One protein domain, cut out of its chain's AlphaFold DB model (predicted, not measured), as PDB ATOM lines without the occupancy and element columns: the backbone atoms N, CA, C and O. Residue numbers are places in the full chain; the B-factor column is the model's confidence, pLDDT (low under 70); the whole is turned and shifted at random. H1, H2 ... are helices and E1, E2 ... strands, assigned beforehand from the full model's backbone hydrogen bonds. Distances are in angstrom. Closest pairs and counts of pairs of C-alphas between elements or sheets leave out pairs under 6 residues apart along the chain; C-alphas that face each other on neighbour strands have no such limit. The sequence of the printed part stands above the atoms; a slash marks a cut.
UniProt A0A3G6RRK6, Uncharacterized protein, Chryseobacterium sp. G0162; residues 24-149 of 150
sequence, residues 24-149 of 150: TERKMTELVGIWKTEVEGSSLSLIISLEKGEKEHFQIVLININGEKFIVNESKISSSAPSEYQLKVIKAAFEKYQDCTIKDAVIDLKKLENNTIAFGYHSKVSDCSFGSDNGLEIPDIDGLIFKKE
ATOM      1  N   THR A  24     -39.184 -13.975 -19.237       90.50
ATOM      2  CA  THR A  24     -38.106 -13.292 -19.962       90.50
ATOM      3  C   THR A  24     -37.088 -12.683 -19.004       90.50
ATOM      4  O   THR A  24     -35.891 -12.918 -19.152       90.50
ATOM      5  N   GLU A  25     -37.552 -11.962 -17.986       90.75
ATOM      6  CA  GLU A  25     -36.686 -11.376 -16.958       90.75
ATOM      7  C   GLU A  25     -35.933 -12.452 -16.170       90.75
ATOM      8  O   GLU A  25     -34.741 -12.313 -15.907       90.75
ATOM      9  N   ARG A  26     -36.584 -13.579 -15.852       90.44
ATOM     10  CA  ARG A  26     -35.924 -14.715 -15.198       90.44
ATOM     11  C   ARG A  26     -34.787 -15.280 -16.042       90.44
ATOM     12  O   ARG A  26     -33.715 -15.518 -15.499       90.44
ATOM     13  N   LYS A  27     -34.980 -15.468 -17.348       91.31
ATOM     14  CA  LYS A  27     -33.912 -15.950 -18.247       91.31
ATOM     15  C   LYS A  27     -32.781 -14.930 -18.386       91.31
ATOM     16  O   LYS A  27     -31.611 -15.306 -18.390       91.31
ATOM     17  N   MET A  28     -33.113 -13.639 -18.388       92.56
ATOM     18  CA  MET A  28     -32.124 -12.563 -18.445       92.56
ATOM     19  C   MET A  28     -31.181 -12.550 -17.227       92.56
ATOM     20  O   MET A  28     -30.061 -12.055 -17.339       92.56
ATOM     21  N   THR A  29     -31.558 -13.150 -16.088       92.19
ATOM     22  CA  THR A  29     -30.668 -13.249 -14.910       92.19
ATOM     23  C   THR A  29     -29.339 -13.952 -15.207       92.19
ATOM     24  O   THR A  29     -28.335 -13.659 -14.563       92.19
ATOM     25  N   GLU A  30     -29.281 -14.808 -16.233       90.94
ATOM     26  CA  GLU A  30     -28.037 -15.433 -16.697       90.94
ATOM     27  C   GLU A  30     -26.992 -14.415 -17.189       90.94
ATOM     28  O   GLU A  30     -25.788 -14.700 -17.194       90.94
ATOM     29  N   LEU A  31     -27.445 -13.226 -17.603       93.81
ATOM     30  CA  LEU A  31     -26.595 -12.136 -18.072       93.81
ATOM     31  C   LEU A  31     -26.039 -11.271 -16.935       93.81
ATOM     32  O   LEU A  31     -25.183 -10.427 -17.192       93.81
ATOM     33  N   VAL A  32     -26.470 -11.482 -15.688       94.81
ATOM     34  CA  VAL A  32     -25.960 -10.724 -14.540       94.81
ATOM     35  C   VAL A  32     -24.452 -10.939 -14.389       94.81
ATOM     36  O   VAL A  32     -23.937 -12.065 -14.479       94.81
ATOM     37  N   GLY A  33     -23.741  -9.836 -14.172       95.75
ATOM     38  CA  GLY A  33     -22.295  -9.800 -14.011       95.75
ATOM     39  C   GLY A  33     -21.647  -8.577 -14.653       95.75
ATOM     40  O   GLY A  33     -22.318  -7.675 -15.157       95.75
ATOM     41  N   ILE A  34     -20.317  -8.580 -14.621       97.00
ATOM     42  CA  ILE A  34     -19.472  -7.566 -15.246       97.00
ATOM     43  C   ILE A  34     -18.939  -8.134 -16.558       97.00
ATOM     44  O   ILE A  34     -18.452  -9.265 -16.622       97.00
ATOM     45  N   TRP A  35     -19.035  -7.333 -17.606       97.06
ATOM     46  CA  TRP A  35     -18.632  -7.663 -18.958       97.06
ATOM     47  C   TRP A  35     -17.656  -6.597 -19.446       97.06
ATOM     48  O   TRP A  35     -17.879  -5.408 -19.233       97.06
ATOM     49  N   LYS A  36     -16.566  -7.001 -20.094       95.69
ATOM     50  CA  LYS A  36     -15.506  -6.097 -20.551       95.69
ATOM     51  C   LYS A  36     -15.230  -6.265 -22.032       95.69
ATOM     52  O   LYS A  36     -15.327  -7.366 -22.575       95.69
ATOM     53  N   THR A  37     -14.855  -5.171 -22.670       94.62
ATOM     54  CA  THR A  37     -14.358  -5.164 -24.043       94.62
ATOM     55  C   THR A  37     -13.279  -4.103 -24.210       94.62
ATOM     56  O   THR A  37     -13.044  -3.289 -23.311       94.62
ATOM     57  N   GLU A  38     -12.603  -4.148 -25.347       90.69
ATOM     58  CA  GLU A  38     -11.576  -3.196 -25.739       90.69
ATOM     59  C   GLU A  38     -11.862  -2.750 -27.171       90.69
ATOM     60  O   GLU A  38     -11.982  -3.579 -28.075       90.69
ATOM     61  N   VAL A  39     -11.997  -1.443 -27.369       84.50
ATOM     62  CA  VAL A  39     -12.213  -0.810 -28.672       84.50
ATOM     63  C   VAL A  39     -11.052   0.146 -28.880       84.50
ATOM     64  O   VAL A  39     -10.855   1.021 -28.054       84.50
ATOM     65  N   GLU A  40     -10.247  -0.041 -29.925       84.56
ATOM     66  CA  GLU A  40      -9.108   0.848 -30.231       84.56
ATOM     67  C   GLU A  40      -8.133   1.066 -29.047       84.56
ATOM     68  O   GLU A  40      -7.644   2.168 -28.810       84.56
ATOM     69  N   GLY A  41      -7.850   0.014 -28.265       80.25
ATOM     70  CA  GLY A  41      -6.965   0.100 -27.091       80.25
ATOM     71  C   GLY A  41      -7.624   0.681 -25.838       80.25
ATOM     72  O   GLY A  41      -6.978   0.848 -24.804       80.25
ATOM     73  N   SER A  42      -8.913   0.996 -25.922       83.38
ATOM     74  CA  SER A  42      -9.691   1.638 -24.876       83.38
ATOM     75  C   SER A  42     -10.678   0.660 -24.240       83.38
ATOM     76  O   SER A  42     -11.510   0.062 -24.924       83.38
ATOM     77  N   SER A  43     -10.597   0.486 -22.917       88.19
ATOM     78  CA  SER A  43     -11.454  -0.460 -22.196       88.19
ATOM     79  C   SER A  43     -12.835   0.127 -21.912       88.19
ATOM     80  O   SER A  43     -12.962   1.240 -21.405       88.19
ATOM     81  N   LEU A  44     -13.867  -0.665 -22.196       91.94
ATOM     82  CA  LEU A  44     -15.256  -0.384 -21.851       91.94
ATOM     83  C   LEU A  44     -15.779  -1.495 -20.942       91.94
ATOM     84  O   LEU A  44     -15.432  -2.669 -21.110       91.94
ATOM     85  N   SER A  45     -16.631  -1.134 -19.984       95.06
ATOM     86  CA  SER A  45     -17.271  -2.099 -19.086       95.06
ATOM     87  C   SER A  45     -18.785  -1.975 -19.137       95.06
ATOM     88  O   SER A  45     -19.328  -0.878 -19.157       95.06
ATOM     89  N   LEU A  46     -19.461  -3.113 -19.126       95.94
ATOM     90  CA  LEU A  46     -20.905  -3.243 -19.068       95.94
ATOM     91  C   LEU A  46     -21.250  -4.063 -17.826       95.94
ATOM     92  O   LEU A  46     -20.802  -5.197 -17.678       95.94
ATOM     93  N   ILE A  47     -22.033  -3.490 -16.923       97.31
ATOM     94  CA  ILE A  47     -22.500  -4.150 -15.707       97.31
ATOM     95  C   ILE A  47     -23.995  -4.378 -15.856       97.31
ATOM     96  O   ILE A  47     -24.741  -3.445 -16.147       97.31
ATOM     97  N   ILE A  48     -24.423  -5.622 -15.663       96.88
ATOM     98  CA  ILE A  48     -25.836  -5.991 -15.623       96.88
ATOM     99  C   ILE A  48     -26.117  -6.528 -14.225       96.88
ATOM    100  O   ILE A  48     -25.531  -7.534 -13.820       96.88
ATOM    101  N   SER A  49     -27.018  -5.865 -13.507       95.50
ATOM    102  CA  SER A  49     -27.375  -6.188 -12.124       95.50
ATOM    103  C   SER A  49     -28.872  -6.439 -11.993       95.50
ATOM    104  O   SER A  49     -29.673  -5.843 -12.712       95.50
ATOM    105  N   LEU A  50     -29.248  -7.315 -11.059       93.75
ATOM    106  CA  LEU A  50     -30.627  -7.462 -10.596       93.75
ATOM    107  C   LEU A  50     -30.760  -6.738  -9.254       93.75
ATOM    108  O   LEU A  50     -30.308  -7.242  -8.224       93.75
ATOM    109  N   GLU A  51     -31.374  -5.564  -9.280       90.69
ATOM    110  CA  GLU A  51     -31.553  -4.717  -8.109       90.69
ATOM    111  C   GLU A  51     -32.789  -5.142  -7.315       90.69
ATOM    112  O   GLU A  51     -33.868  -5.374  -7.868       90.69
ATOM    113  N   LYS A  52     -32.636  -5.227  -5.990       83.62
ATOM    114  CA  LYS A  52     -33.701  -5.606  -5.052       83.62
ATOM    115  C   LYS A  52     -34.210  -4.359  -4.333       83.62
ATOM    116  O   LYS A  52     -33.745  -4.033  -3.245       83.62
ATOM    117  N   GLY A  53     -35.127  -3.639  -4.976       74.38
ATOM    118  CA  GLY A  53     -35.817  -2.478  -4.402       74.38
ATOM    119  C   GLY A  53     -37.251  -2.802  -3.976       74.38
ATOM    120  O   GLY A  53     -37.563  -3.936  -3.618       74.38
ATOM    121  N   GLU A  54     -38.152  -1.818  -4.088       73.38
ATOM    122  CA  GLU A  54     -39.606  -2.045  -3.963       73.38
ATOM    123  C   GLU A  54     -40.114  -3.090  -4.971       73.38
ATOM    124  O   GLU A  54     -41.076  -3.813  -4.707       73.38
ATOM    125  N   LYS A  55     -39.444  -3.180  -6.128       79.88
ATOM    126  CA  LYS A  55     -39.628  -4.207  -7.154       79.88
ATOM    127  C   LYS A  55     -38.264  -4.650  -7.669       79.88
ATOM    128  O   LYS A  55     -37.377  -3.812  -7.867       79.88
ATOM    129  N   GLU A  56     -38.110  -5.955  -7.886       87.19
ATOM    130  CA  GLU A  56     -36.935  -6.487  -8.576       87.19
ATOM    131  C   GLU A  56     -36.905  -5.935 -10.004       87.19
ATOM    132  O   GLU A  56     -37.906  -6.000 -10.717       87.19
ATOM    133  N   HIS A  57     -35.776  -5.357 -10.404       88.25
ATOM    134  CA  HIS A  57     -35.589  -4.812 -11.747       88.25
ATOM    135  C   HIS A  57     -34.132  -4.946 -12.182       88.25
ATOM    136  O   HIS A  57     -33.224  -5.046 -11.359       88.25
ATOM    137  N   PHE A  58     -33.910  -4.953 -13.492       93.25
ATOM    138  CA  PHE A  58     -32.560  -4.957 -14.041       93.25
ATOM    139  C   PHE A  58     -32.023  -3.537 -14.156       93.25
ATOM    140  O   PHE A  58     -32.675  -2.672 -14.744       93.25
ATOM    141  N   GLN A  59     -30.806  -3.334 -13.657       95.19
ATOM    142  CA  GLN A  59     -30.012  -2.142 -13.917       95.19
ATOM    143  C   GLN A  59     -28.903  -2.487 -14.912       95.19
ATOM    144  O   GLN A  59     -28.220  -3.505 -14.772       95.19
ATOM    145  N   ILE A  60     -28.721  -1.625 -15.912       96.12
ATOM    146  CA  ILE A  60     -27.598  -1.705 -16.850       96.12
ATOM    147  C   ILE A  60     -26.714  -0.482 -16.654       96.12
ATOM    148  O   ILE A  60     -27.208   0.643 -16.670       96.12
ATOM    149  N   VAL A  61     -25.409  -0.697 -16.512       95.38
ATOM    150  CA  VAL A  61     -24.414   0.372 -16.419       95.38
ATOM    151  C   VAL A  61     -23.354   0.183 -17.492       95.38
ATOM    152  O   VAL A  61     -22.625  -0.805 -17.469       95.38
ATOM    153  N   LEU A  62     -23.241   1.139 -18.410       93.00
ATOM    154  CA  LEU A  62     -22.137   1.217 -19.363       93.00
ATOM    155  C   LEU A  62     -21.111   2.227 -18.845       93.00
ATOM    156  O   LEU A  62     -21.461   3.365 -18.542       93.00
ATOM    157  N   ILE A  63     -19.853   1.815 -18.740       91.25
ATOM    158  CA  ILE A  63     -18.740   2.635 -18.263       91.25
ATOM    159  C   ILE A  63     -17.781   2.868 -19.424       91.25
ATOM    160  O   ILE A  63     -17.248   1.909 -19.993       91.25
ATOM    161  N   ASN A  64     -17.579   4.140 -19.768       85.38
ATOM    162  CA  ASN A  64     -16.676   4.536 -20.842       85.38
ATOM    163  C   ASN A  64     -15.207   4.616 -20.380       85.38
ATOM    164  O   ASN A  64     -14.874   4.400 -19.214       85.38
ATOM    165  N   ILE A  65     -14.331   4.986 -21.311       84.25
ATOM    166  CA  ILE A  65     -12.879   5.117 -21.109       84.25
ATOM    167  C   ILE A  65     -12.494   6.160 -20.053       84.25
ATOM    168  O   ILE A  65     -11.449   6.054 -19.420       84.25
ATOM    169  N   ASN A  66     -13.358   7.155 -19.848       84.56
ATOM    170  CA  ASN A  66     -13.179   8.228 -18.875       84.56
ATOM    171  C   ASN A  66     -13.756   7.847 -17.500       84.56
ATOM    172  O   ASN A  66     -13.804   8.682 -16.596       84.56
ATOM    173  N   GLY A  67     -14.231   6.605 -17.340       85.94
ATOM    174  CA  GLY A  67     -14.912   6.128 -16.139       85.94
ATOM    175  C   GLY A  67     -16.328   6.682 -15.975       85.94
ATOM    176  O   GLY A  67     -16.923   6.535 -14.909       85.94
ATOM    177  N   GLU A  68     -16.880   7.331 -17.000       86.56
ATOM    178  CA  GLU A  68     -18.221   7.898 -16.940       86.56
ATOM    179  C   GLU A  68     -19.252   6.803 -17.127       86.56
ATOM    180  O   GLU A  68     -19.147   5.971 -18.031       86.56
ATOM    181  N   LYS A  69     -20.257   6.819 -16.253       92.25
ATOM    182  CA  LYS A  69     -21.282   5.788 -16.205       92.25
ATOM    183  C   LYS A  69     -22.565   6.301 -16.827       92.25
ATOM    184  O   LYS A  69     -23.129   7.287 -16.355       92.25
ATOM    185  N   PHE A  70     -23.042   5.596 -17.837       89.75
ATOM    186  CA  PHE A  70     -24.415   5.671 -18.303       89.75
ATOM    187  C   PHE A  70     -25.222   4.572 -17.610       89.75
ATOM    188  O   PHE A  70     -24.875   3.397 -17.704       89.75
ATOM    189  N   ILE A  71     -26.265   4.959 -16.881       93.50
ATOM    190  CA  ILE A  71     -27.029   4.080 -15.995       93.50
ATOM    191  C   ILE A  71     -28.474   4.026 -16.479       93.50
ATOM    192  O   ILE A  71     -29.165   5.044 -16.500       93.50
ATOM    193  N   VAL A  72     -28.948   2.829 -16.808       93.25
ATOM    194  CA  VAL A  72     -30.352   2.532 -17.099       93.25
ATOM    195  C   VAL A  72     -31.010   2.041 -15.821       93.25
ATOM    196  O   VAL A  72     -30.749   0.927 -15.373       93.25
ATOM    197  N   ASN A  73     -31.860   2.884 -15.241       89.62
ATOM    198  CA  ASN A  73     -32.551   2.603 -13.985       89.62
ATOM    199  C   ASN A  73     -33.889   1.898 -14.212       89.62
ATOM    200  O   ASN A  73     -34.298   1.077 -13.402       89.62
ATOM    201  N   GLU A  74     -34.579   2.213 -15.310       90.56
ATOM    202  CA  GLU A  74     -35.874   1.610 -15.622       90.56
ATOM    203  C   GLU A  74     -35.964   1.273 -17.107       90.56
ATOM    204  O   GLU A  74     -35.672   2.101 -17.978       90.56
ATOM    205  N   SER A  75     -36.417   0.059 -17.405       92.06
ATOM    206  CA  SER A  75     -36.650  -0.405 -18.768       92.06
ATOM    207  C   SER A  75     -37.765  -1.447 -18.819       92.06
ATOM    208  O   SER A  75     -38.103  -2.072 -17.813       92.06
ATOM    209  N   LYS A  76     -38.357  -1.628 -20.001       93.19
ATOM    210  CA  LYS A  76     -39.202  -2.790 -20.300       93.19
ATOM    211  C   LYS A  76     -38.380  -3.808 -21.061       93.19
ATOM    212  O   LYS A  76     -37.838  -3.478 -22.114       93.19
ATOM    213  N   ILE A  77     -38.339  -5.032 -20.552       94.06
ATOM    214  CA  ILE A  77     -37.599  -6.126 -21.169       94.06
ATOM    215  C   ILE A  77     -38.560  -6.951 -22.020       94.06
ATOM    216  O   ILE A  77     -39.642  -7.344 -21.582       94.06
ATOM    217  N   SER A  78     -38.148  -7.220 -23.247       94.56
ATOM    218  CA  SER A  78     -38.808  -8.139 -24.166       94.56
ATOM    219  C   SER A  78     -37.768  -9.057 -24.796       94.56
ATOM    220  O   SER A  78     -36.567  -8.827 -24.666       94.56
ATOM    221  N   SER A  79     -38.212 -10.133 -25.434       93.69
ATOM    222  CA  SER A  79     -37.316 -11.096 -26.065       93.69
ATOM    223  C   SER A  79     -37.928 -11.576 -27.372       93.69
ATOM    224  O   SER A  79     -39.084 -11.995 -27.407       93.69
ATOM    225  N   SER A  80     -37.149 -11.471 -28.446       87.44
ATOM    226  CA  SER A  80     -37.464 -11.994 -29.780       87.44
ATOM    227  C   SER A  80     -37.103 -13.474 -29.912       87.44
ATOM    228  O   SER A  80     -37.739 -14.202 -30.673       87.44
ATOM    229  N   ALA A  81     -36.086 -13.925 -29.172       89.81
ATOM    230  CA  ALA A  81     -35.550 -15.279 -29.202       89.81
ATOM    231  C   ALA A  81     -34.910 -15.648 -27.848       89.81
ATOM    232  O   ALA A  81     -34.503 -14.755 -27.111       89.81
ATOM    233  N   PRO A  82     -34.738 -16.943 -27.511       86.31
ATOM    234  CA  PRO A  82     -34.289 -17.378 -26.179       86.31
ATOM    235  C   PRO A  82     -32.973 -16.776 -25.654       86.31
ATOM    236  O   PRO A  82     -32.748 -16.781 -24.448       86.31
ATOM    237  N   SER A  83     -32.099 -16.289 -26.535       90.94
ATOM    238  CA  SER A  83     -30.815 -15.659 -26.200       90.94
ATOM    239  C   SER A  83     -30.761 -14.164 -26.526       90.94
ATOM    240  O   SER A  83     -29.698 -13.564 -26.393       90.94
ATOM    241  N   GLU A  84     -31.875 -13.569 -26.950       94.69
ATOM    242  CA  GLU A  84     -31.971 -12.179 -27.388       94.69
ATOM    243  C   GLU A  84     -32.961 -11.419 -26.509       94.69
ATOM    244  O   GLU A  84     -34.102 -11.848 -26.305       94.69
ATOM    245  N   TYR A  85     -32.511 -10.281 -25.996       95.75
ATOM    246  CA  TYR A  85     -33.253  -9.428 -25.087       95.75
ATOM    247  C   TYR A  85     -33.201  -8.003 -25.603       95.75
ATOM    248  O   TYR A  85     -32.128  -7.474 -25.872       95.75
ATOM    249  N   GLN A  86     -34.362  -7.379 -25.691       95.75
ATOM    250  CA  GLN A  86     -34.485  -5.974 -26.019       95.75
ATOM    251  C   GLN A  86     -35.008  -5.228 -24.799       95.75
ATOM    252  O   GLN A  86     -36.073  -5.553 -24.265       95.75
ATOM    253  N   LEU A  87     -34.263  -4.215 -24.378       94.94
ATOM    254  CA  LEU A  87     -34.620  -3.321 -23.295       94.94
ATOM    255  C   LEU A  87     -35.035  -1.981 -23.877       94.94
ATOM    256  O   LEU A  87     -34.216  -1.225 -24.396       94.94
ATOM    257  N   LYS A  88     -36.320  -1.664 -23.742       93.62
ATOM    258  CA  LYS A  88     -36.818  -0.326 -24.036       93.62
ATOM    259  C   LYS A  88     -36.611   0.559 -22.811       93.62
ATOM    260  O   LYS A  88     -37.271   0.353 -21.790       93.62
ATOM    261  N   VAL A  89     -35.708   1.527 -22.911       90.50
ATOM    262  CA  VAL A  89     -35.337   2.438 -21.824       90.50
ATOM    263  C   VAL A  89     -36.509   3.359 -21.487       90.50
ATOM    264  O   VAL A  89     -37.016   4.092 -22.336       90.50
ATOM    265  N   ILE A  90     -36.933   3.328 -20.223       89.81
ATOM    266  CA  ILE A  90     -37.904   4.274 -19.653       89.81
ATOM    267  C   ILE A  90     -37.166   5.416 -18.956       89.81
ATOM    268  O   ILE A  90     -37.581   6.569 -19.065       89.81
ATOM    269  N   LYS A  91     -36.083   5.094 -18.238       88.75
ATOM    270  CA  LYS A  91     -35.285   6.061 -17.488       88.75
ATOM    271  C   LYS A  91     -33.819   5.651 -17.473       88.75
ATOM    272  O   LYS A  91     -33.456   4.650 -16.853       88.75
ATOM    273  N   ALA A  92     -32.980   6.466 -18.094       89.38
ATOM    274  CA  ALA A  92     -31.534   6.375 -17.987       89.38
ATOM    275  C   ALA A  92     -30.911   7.762 -17.806       89.38
ATOM    276  O   ALA A  92     -31.537   8.765 -18.137       89.38
ATOM    277  N   ALA A  93     -29.697   7.822 -17.271       88.50
ATOM    278  CA  ALA A  93     -28.944   9.063 -17.130       88.50
ATOM    279  C   ALA A  93     -27.444   8.777 -17.055       88.50
ATOM    280  O   ALA A  93     -27.021   7.680 -16.682       88.50
ATOM    281  N   PHE A  94     -26.633   9.785 -17.351       87.12
ATOM    282  CA  PHE A  94     -25.230   9.760 -16.958       87.12
ATOM    283  C   PHE A  94     -25.104  10.060 -15.462       87.12
ATOM    284  O   PHE A  94     -25.778  10.953 -14.955       87.12
ATOM    285  N   GLU A  95     -24.207   9.372 -14.754       88.38
ATOM    286  CA  GLU A  95     -24.012   9.534 -13.301       88.38
ATOM    287  C   GLU A  95     -23.739  10.992 -12.898       88.38
ATOM    288  O   GLU A  95     -24.235  11.443 -11.867       88.38
ATOM    289  N   LYS A  96     -23.005  11.741 -13.733       83.88
ATOM    290  CA  LYS A  96     -22.705  13.169 -13.530       83.88
ATOM    291  C   LYS A  96     -23.869  14.108 -13.878       83.88
ATOM    292  O   LYS A  96     -23.860  15.253 -13.442       83.88
ATOM    293  N   TYR A  97     -24.849  13.645 -14.656       80.00
ATOM    294  CA  TYR A  97     -25.937  14.456 -15.212       80.00
ATOM    295  C   TYR A  97     -27.294  13.804 -14.936       80.00
ATOM    296  O   TYR A  97     -28.070  13.548 -15.853       80.00
ATOM    297  N   GLN A  98     -27.584  13.515 -13.665       78.06
ATOM    298  CA  GLN A  98     -28.803  12.793 -13.269       78.06
ATOM    299  C   GLN A  98     -30.098  13.543 -13.610       78.06
ATOM    300  O   GLN A  98     -31.136  12.912 -13.807       78.06
ATOM    301  N   ASP A  99     -30.024  14.870 -13.732       74.19
ATOM    302  CA  ASP A  99     -31.148  15.715 -14.141       74.19
ATOM    303  C   ASP A  99     -31.478  15.576 -15.644       74.19
ATOM    304  O   ASP A  99     -32.588  15.899 -16.064       74.19
ATOM    305  N   CYS A 100     -30.554  15.048 -16.459       75.12
ATOM    306  CA  CYS A 100     -30.772  14.723 -17.873       75.12
ATOM    307  C   CYS A 100     -31.238  13.270 -17.991       75.12
ATOM    308  O   CYS A 100     -30.465  12.320 -17.852       75.12
ATOM    309  N   THR A 101     -32.540  13.105 -18.230       79.44
ATOM    310  CA  THR A 101     -33.158  11.787 -18.373       79.44
ATOM    311  C   THR A 101     -33.252  11.395 -19.842       79.44
ATOM    312  O   THR A 101     -33.997  11.992 -20.614       79.44
ATOM    313  N   ILE A 102     -32.565  10.319 -20.202       80.25
ATOM    314  CA  ILE A 102     -32.661   9.669 -21.506       80.25
ATOM    315  C   ILE A 102     -33.827   8.669 -21.470       80.25
ATOM    316  O   ILE A 102     -33.948   7.865 -20.539       80.25
ATOM    317  N   LYS A 103     -34.698   8.737 -22.483       81.00
ATOM    318  CA  LYS A 103     -35.907   7.912 -22.640       81.00
ATOM    319  C   LYS A 103     -35.999   7.382 -24.065       81.00
ATOM    320  O   LYS A 103     -35.365   7.921 -24.961       81.00
ATOM    321  N   ASP A 104     -36.785   6.324 -24.263       83.06
ATOM    322  CA  ASP A 104     -37.066   5.714 -25.572       83.06
ATOM    323  C   ASP A 104     -35.837   5.210 -26.353       83.06
ATOM    324  O   ASP A 104     -35.971   4.782 -27.502       83.06
ATOM    325  N   ALA A 105     -34.661   5.170 -25.722       87.62
ATOM    326  CA  ALA A 105     -33.524   4.412 -26.218       87.62
ATOM    327  C   ALA A 105     -33.822   2.906 -26.177       87.62
ATOM    328  O   ALA A 105     -34.612   2.416 -25.359       87.62
ATOM    329  N   VAL A 106     -33.178   2.163 -27.065       91.88
ATOM    330  CA  VAL A 106     -33.279   0.710 -27.165       91.88
ATOM    331  C   VAL A 106     -31.900   0.126 -26.917       91.88
ATOM    332  O   VAL A 106     -30.923   0.565 -27.517       91.88
ATOM    333  N   ILE A 107     -31.827  -0.849 -26.016       93.94
ATOM    334  CA  ILE A 107     -30.635  -1.666 -25.812       93.94
ATOM    335  C   ILE A 107     -30.951  -3.081 -26.255       93.94
ATOM    336  O   ILE A 107     -31.908  -3.683 -25.765       93.94
ATOM    337  N   ASP A 108     -30.114  -3.622 -27.125       95.50
ATOM    338  CA  ASP A 108     -30.202  -5.003 -27.570       95.50
ATOM    339  C   ASP A 108     -29.067  -5.810 -26.933       95.50
ATOM    340  O   ASP A 108     -27.890  -5.463 -27.025       95.50
ATOM    341  N   LEU A 109     -29.421  -6.899 -26.259       96.19
ATOM    342  CA  LEU A 109     -28.485  -7.843 -25.667       96.19
ATOM    343  C   LEU A 109     -28.674  -9.204 -26.311       96.19
ATOM    344  O   LEU A 109     -29.767  -9.769 -26.289       96.19
ATOM    345  N   LYS A 110     -27.585  -9.783 -26.810       95.06
ATOM    346  CA  LYS A 110     -27.586 -11.148 -27.333       95.06
ATOM    347  C   LYS A 110     -26.530 -11.984 -26.639       95.06
ATOM    348  O   LYS A 110     -25.339 -11.699 -26.745       95.06
ATOM    349  N   LYS A 111     -26.961 -13.044 -25.958       93.69
ATOM    350  CA  LYS A 111     -26.061 -14.062 -25.414       93.69
ATOM    351  C   LYS A 111     -25.422 -14.823 -26.569       93.69
ATOM    352  O   LYS A 111     -26.121 -15.399 -27.404       93.69
ATOM    353  N   LEU A 112     -24.100 -14.828 -26.589       92.81
ATOM    354  CA  LEU A 112     -23.283 -15.574 -27.532       92.81
ATOM    355  C   LEU A 112     -22.582 -16.731 -26.800       92.81
ATOM    356  O   LEU A 112     -22.748 -16.938 -25.594       92.81
ATOM    357  N   GLU A 113     -21.798 -17.512 -27.533       91.06
ATOM    358  CA  GLU A 113     -20.976 -18.577 -26.955       91.06
ATOM    359  C   GLU A 113     -19.800 -18.016 -26.130       91.06
ATOM    360  O   GLU A 113     -19.504 -16.819 -26.148       91.06
ATOM    361  N   ASN A 114     -19.096 -18.892 -25.405       88.88
ATOM    362  CA  ASN A 114     -17.835 -18.573 -24.719       88.88
ATOM    363  C   ASN A 114     -17.912 -17.413 -23.708       88.88
ATOM    364  O   ASN A 114     -16.969 -16.632 -23.590       88.88
ATOM    365  N   ASN A 115     -19.019 -17.308 -22.962       92.31
ATOM    366  CA  ASN A 115     -19.254 -16.230 -21.992       92.31
ATOM    367  C   ASN A 115     -19.096 -14.840 -22.620       92.31
ATOM    368  O   ASN A 115     -18.452 -13.957 -22.048       92.31
ATOM    369  N   THR A 116     -19.680 -14.653 -23.803       95.25
ATOM    370  CA  THR A 116     -19.722 -13.360 -24.482       95.25
ATOM    371  C   THR A 116     -21.151 -12.886 -24.702       95.25
ATOM    372  O   THR A 116     -22.089 -13.687 -24.760       95.25
ATOM    373  N   ILE A 117     -21.319 -11.571 -24.795       95.94
ATOM    374  CA  ILE A 117     -22.583 -10.927 -25.149       95.94
ATOM    375  C   ILE A 117     -22.327  -9.893 -26.237       95.94
ATOM    376  O   ILE A 117     -21.312  -9.201 -26.196       95.94
ATOM    377  N   ALA A 118     -23.238  -9.786 -27.197       95.81
ATOM    378  CA  ALA A 118     -23.310  -8.612 -28.055       95.81
ATOM    379  C   ALA A 118     -24.232  -7.578 -27.404       95.81
ATOM    380  O   ALA A 118     -25.298  -7.932 -26.895       95.81
ATOM    381  N   PHE A 119     -23.796  -6.325 -27.427       95.00
ATOM    382  CA  PHE A 119     -24.501  -5.161 -26.914       95.00
ATOM    383  C   PHE A 119     -24.741  -4.180 -28.061       95.00
ATOM    384  O   PHE A 119     -23.796  -3.769 -28.736       95.00
ATOM    385  N   GLY A 120     -25.999  -3.812 -28.267       92.31
ATOM    386  CA  GLY A 120     -26.415  -2.723 -29.138       92.31
ATOM    387  C   GLY A 120     -27.069  -1.608 -28.331       92.31
ATOM    388  O   GLY A 120     -27.736  -1.880 -27.332       92.31
ATOM    389  N   TYR A 121     -26.882  -0.365 -28.761       90.06
ATOM    390  CA  TYR A 121     -27.562   0.803 -28.209       90.06
ATOM    391  C   TYR A 121     -28.018   1.709 -29.345       90.06
ATOM    392  O   TYR A 121     -27.212   2.084 -30.192       90.06
ATOM    393  N   HIS A 122     -29.291   2.092 -29.313       88.31
ATOM    394  CA  HIS A 122     -29.897   2.993 -30.281       88.31
ATOM    395  C   HIS A 122     -30.720   4.060 -29.579       88.31
ATOM    396  O   HIS A 122     -31.590   3.735 -28.765       88.31
ATOM    397  N   SER A 123     -30.525   5.327 -29.932       79.94
ATOM    398  CA  SER A 123     -31.359   6.416 -29.419       79.94
ATOM    399  C   SER A 123     -31.812   7.346 -30.532       79.94
ATOM    400  O   SER A 123     -31.023   7.799 -31.350       79.94
ATOM    401  N   LYS A 124     -33.113   7.656 -30.556       66.31
ATOM    402  CA  LYS A 124     -33.683   8.621 -31.511       66.31
ATOM    403  C   LYS A 124     -33.844  10.021 -30.926       66.31
ATOM    404  O   LYS A 124     -33.935  10.974 -31.692       66.31
ATOM    405  N   VAL A 125     -33.963  10.135 -29.600       59.19
ATOM    406  CA  VAL A 125     -34.275  11.387 -28.901       59.19
ATOM    407  C   VAL A 125     -33.649  11.349 -27.507       59.19
ATOM    408  O   VAL A 125     -34.059  10.561 -26.658       59.19
ATOM    409  N   SER A 126     -32.677  12.216 -27.245       54.84
ATOM    410  CA  SER A 126     -32.283  12.592 -25.886       54.84
ATOM    411  C   SER A 126     -33.121  13.806 -25.476       54.84
ATOM    412  O   SER A 126     -32.979  14.890 -26.034       54.84
ATOM    413  N   ASP A 127     -34.027  13.646 -24.508       52.16
ATOM    414  CA  ASP A 127     -34.803  14.768 -23.952       52.16
ATOM    415  C   ASP A 127     -33.960  15.531 -22.922       52.16
ATOM    416  O   ASP A 127     -34.259  15.590 -21.729       52.16
ATOM    417  N   CYS A 128     -32.826  16.050 -23.387       54.38
ATOM    418  CA  CYS A 128     -31.928  16.855 -22.585       54.38
ATOM    419  C   CYS A 128     -31.867  18.247 -23.204       54.38
ATOM    420  O   CYS A 128     -31.041  18.535 -24.065       54.38
ATOM    421  N   SER A 129     -32.783  19.119 -22.774       42.06
ATOM    422  CA  SER A 129     -32.789  20.532 -23.150       42.06
ATOM    423  C   SER A 129     -31.631  21.259 -22.460       42.06
ATOM    424  O   SER A 129     -31.820  21.994 -21.489       42.06
ATOM    425  N   PHE A 130     -30.411  21.044 -22.938       46.19
ATOM    426  CA  PHE A 130     -29.289  21.897 -22.592       46.19
ATOM    427  C   PHE A 130     -29.307  23.072 -23.562       46.19
ATOM    428  O   PHE A 130     -29.055  22.929 -24.755       46.19
ATOM    429  N   GLY A 131     -29.649  24.259 -23.059       36.44
ATOM    430  CA  GLY A 131     -29.270  25.476 -23.761       36.44
ATOM    431  C   GLY A 131     -27.753  25.438 -23.912       36.44
ATOM    432  O   GLY A 131     -27.067  25.488 -22.898       36.44
ATOM    433  N   SER A 132     -27.274  25.318 -25.153       35.47
ATOM    434  CA  SER A 132     -25.896  25.056 -25.613       35.47
ATOM    435  C   SER A 132     -25.438  23.581 -25.644       35.47
ATOM    436  O   SER A 132     -25.428  22.880 -24.634       35.47
ATOM    437  N   ASP A 133     -25.064  23.150 -26.859       43.22
ATOM    438  CA  ASP A 133     -24.427  21.882 -27.242       43.22
ATOM    439  C   ASP A 133     -23.303  21.472 -26.280       43.22
ATOM    440  O   ASP A 133     -22.207  22.028 -26.329       43.22
ATOM    441  N   ASN A 134     -23.541  20.455 -25.448       43.84
ATOM    442  CA  ASN A 134     -22.522  19.909 -24.541       43.84
ATOM    443  C   ASN A 134     -22.084  18.472 -24.887       43.84
ATOM    444  O   ASN A 134     -21.428  17.830 -24.074       43.84
ATOM    445  N   GLY A 135     -22.419  17.944 -26.072       49.06
ATOM    446  CA  GLY A 135     -21.876  16.656 -26.538       49.06
ATOM    447  C   GLY A 135     -22.247  15.440 -25.674       49.06
ATOM    448  O   GLY A 135     -21.498  14.470 -25.633       49.06
ATOM    449  N   LEU A 136     -23.390  15.480 -24.978       57.72
ATOM    450  CA  LEU A 136     -23.900  14.387 -24.131       57.72
ATOM    451  C   LEU A 136     -24.754  13.378 -24.917       57.72
ATOM    452  O   LEU A 136     -25.715  12.812 -24.393       57.72
ATOM    453  N   GLU A 137     -24.415  13.166 -26.185       59.19
ATOM    454  CA  GLU A 137     -24.998  12.112 -27.004       59.19
ATOM    455  C   GLU A 137     -24.163  10.841 -26.848       59.19
ATOM    456  O   GLU A 137     -22.937  10.860 -26.971       59.19
ATOM    457  N   ILE A 138     -24.829   9.721 -26.564       66.19
ATOM    458  CA  ILE A 138     -24.209   8.406 -26.727       66.19
ATOM    459  C   ILE A 138     -24.421   8.044 -28.193       66.19
ATOM    460  O   ILE A 138     -25.585   7.939 -28.593       66.19
ATOM    461  N   PRO A 139     -23.353   7.881 -28.994       72.88
ATOM    462  CA  PRO A 139     -23.511   7.439 -30.368       72.88
ATOM    463  C   PRO A 139     -24.167   6.060 -30.387       72.88
ATOM    464  O   PRO A 139     -23.969   5.259 -29.469       72.88
ATOM    465  N   ASP A 140     -24.928   5.782 -31.440       80.62
ATOM    466  CA  ASP A 140     -25.448   4.440 -31.666       80.62
ATOM    467  C   ASP A 140     -24.282   3.436 -31.701       80.62
ATOM    468  O   ASP A 140     -23.227   3.682 -32.296       80.62
ATOM    469  N   ILE A 141     -24.464   2.310 -31.015       82.88
ATOM    470  CA  ILE A 141     -23.488   1.227 -30.929       82.88
ATOM    471  C   ILE A 141     -24.122   0.001 -31.561       82.88
ATOM    472  O   ILE A 141     -25.088  -0.542 -31.027       82.88
ATOM    473  N   ASP A 142     -23.521  -0.478 -32.644       84.19
ATOM    474  CA  ASP A 142     -23.972  -1.675 -33.344       84.19
ATOM    475  C   ASP A 142     -23.150  -2.899 -32.927       84.19
ATOM    476  O   ASP A 142     -22.049  -3.138 -33.422       84.19
ATOM    477  N   GLY A 143     -23.708  -3.712 -32.026       83.56
ATOM    478  CA  GLY A 143     -23.246  -5.086 -31.802       83.56
ATOM    479  C   GLY A 143     -21.841  -5.221 -31.206       83.56
ATOM    480  O   GLY A 143     -21.094  -6.128 -31.581       83.56
ATOM    481  N   LEU A 144     -21.480  -4.364 -30.252       92.19
ATOM    482  CA  LEU A 144     -20.208  -4.446 -29.538       92.19
ATOM    483  C   LEU A 144     -20.142  -5.719 -28.679       92.19
ATOM    484  O   LEU A 144     -21.029  -5.985 -27.869       92.19
ATOM    485  N   ILE A 145     -19.082  -6.516 -28.843       95.62
ATOM    486  CA  ILE A 145     -18.938  -7.802 -28.150       95.62
ATOM    487  C   ILE A 145     -18.182  -7.611 -26.836       95.62
ATOM    488  O   ILE A 145     -17.020  -7.203 -26.834       95.62
ATOM    489  N   PHE A 146     -18.810  -7.987 -25.725       96.06
ATOM    490  CA  PHE A 146     -18.196  -8.033 -24.404       96.06
ATOM    491  C   PHE A 146     -17.940  -9.472 -23.955       96.06
ATOM    492  O   PHE A 146     -18.685 -10.394 -24.286       96.06
ATOM    493  N   LYS A 147     -16.894  -9.658 -23.149       96.56
ATOM    494  CA  LYS A 147     -16.536 -10.921 -22.494       96.56
ATOM    495  C   LYS A 147     -16.817 -10.822 -21.003       96.56
ATOM    496  O   LYS A 147     -16.514  -9.796 -20.397       96.56
ATOM    497  N   LYS A 148     -17.368 -11.877 -20.404       94.94
ATOM    498  CA  LYS A 148     -17.617 -11.913 -18.960       94.94
ATOM    499  C   LYS A 148     -16.290 -11.835 -18.209       94.94
ATOM    500  O   LYS A 148     -15.348 -12.558 -18.544       94.94
ATOM    501  N   GLU A 149     -16.217 -10.960 -17.216       90.75
ATOM    502  CA  GLU A 149     -15.101 -10.953 -16.277       90.75
ATOM    503  C   GLU A 149     -15.144 -12.242 -15.438       90.75
ATOM    504  O   GLU A 149     -16.226 -12.701 -15.064       90.75
TER     505      GLU A 149
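Overview. This is residues 24 to 149 of the 150 residues of an uncharacterized protein of Chryseobacterium sp. G0162 (UniProt A0A3G6RRK6). Eight antiparallel strands, E1, E2, E3, E4, E5, E7, E8 and E9 in that ring order, form a closed barrel, with the short helix H1 outside it at one end. Toward the other end, E6 extends the wall beside E5, and the long loop of residues 123 to 140 reaches away from the barrel. The printed part has 126 residues, with one named helix followed by nine named strands, and its class is mostly strand. The whole is compact, with a radius of gyration of the C-alphas of 14.2 A and spans of 44 by 39 by 25 A.

Along the chain. The barrel's strands begin with E1, residues 33 to 39. E2, residues 42 to 52, measures 32.0 A from first to last C-alpha, and E3, residues 56 to 63, measures 22.5 A. E4, residues 69 to 81, measures 28.6 A and bends by 82 degrees at residue 74; E5, residues 84 to 94, measures 25.2 A and bends by 81 degrees at residue 90. E6 is residues 97 to 102, E7 106 to 111, E8 116 to 122 and E9 141 to 148, where C-alpha 148 is at (-17.617, -11.913, -18.960). H1, residues 24 to 31, starts with C-alpha 24 at (-38.106, -13.292, -19.962).

Arrangement. E1 to E6 form a meander, each strand the antiparallel neighbour of the one before, and E7, E8 and E9 form another. Within hydrogen-bond range are N 35 and O 46 at 2.8 A in the hairpin E1 and E2, N 47 and O 61 at 2.8 A in the hairpin E2 and E3, N 62 and O 70 at 2.9 A in the hairpin E3 and E4, and N 78 and O 86 at 2.8 A in the hairpin E4 and E5. E5 pairs with E7 over residues 84 to 88, with N 87 and O 107 at 2.8 A, and with E6 over residues 92 to 94, with N 102 and O 92 at 2.8 A. N 108 and O 120 are 3.0 A apart in the hairpin E7 and E8, and N 119 and O 144 are 2.8 A apart in the hairpin E8 and E9. E9 and E1 close the ring, with N 36 and O 147 at 2.8 A. H1 is on the barrel, outside it, at a height over the sheet of 6.0 A; its closest C-alphas to E4 are those of Thr 24 and Ser 79, 6.5 A apart. In H1, 2 of 4 O i to N i+4 pairs and 5 of 5 O i to N i+3 pairs are within hydrogen-bond range.

Size, cuts and confidence. The C-alphas farthest apart are those of Asn 114 and Gly 131, 45.5 A. The printed part has no cut. The link from E8 to E9, 18 residues, is long; the other links are tight. Mean pLDDT of the printed part is 85.1, and residues 124 to 138 are under 70.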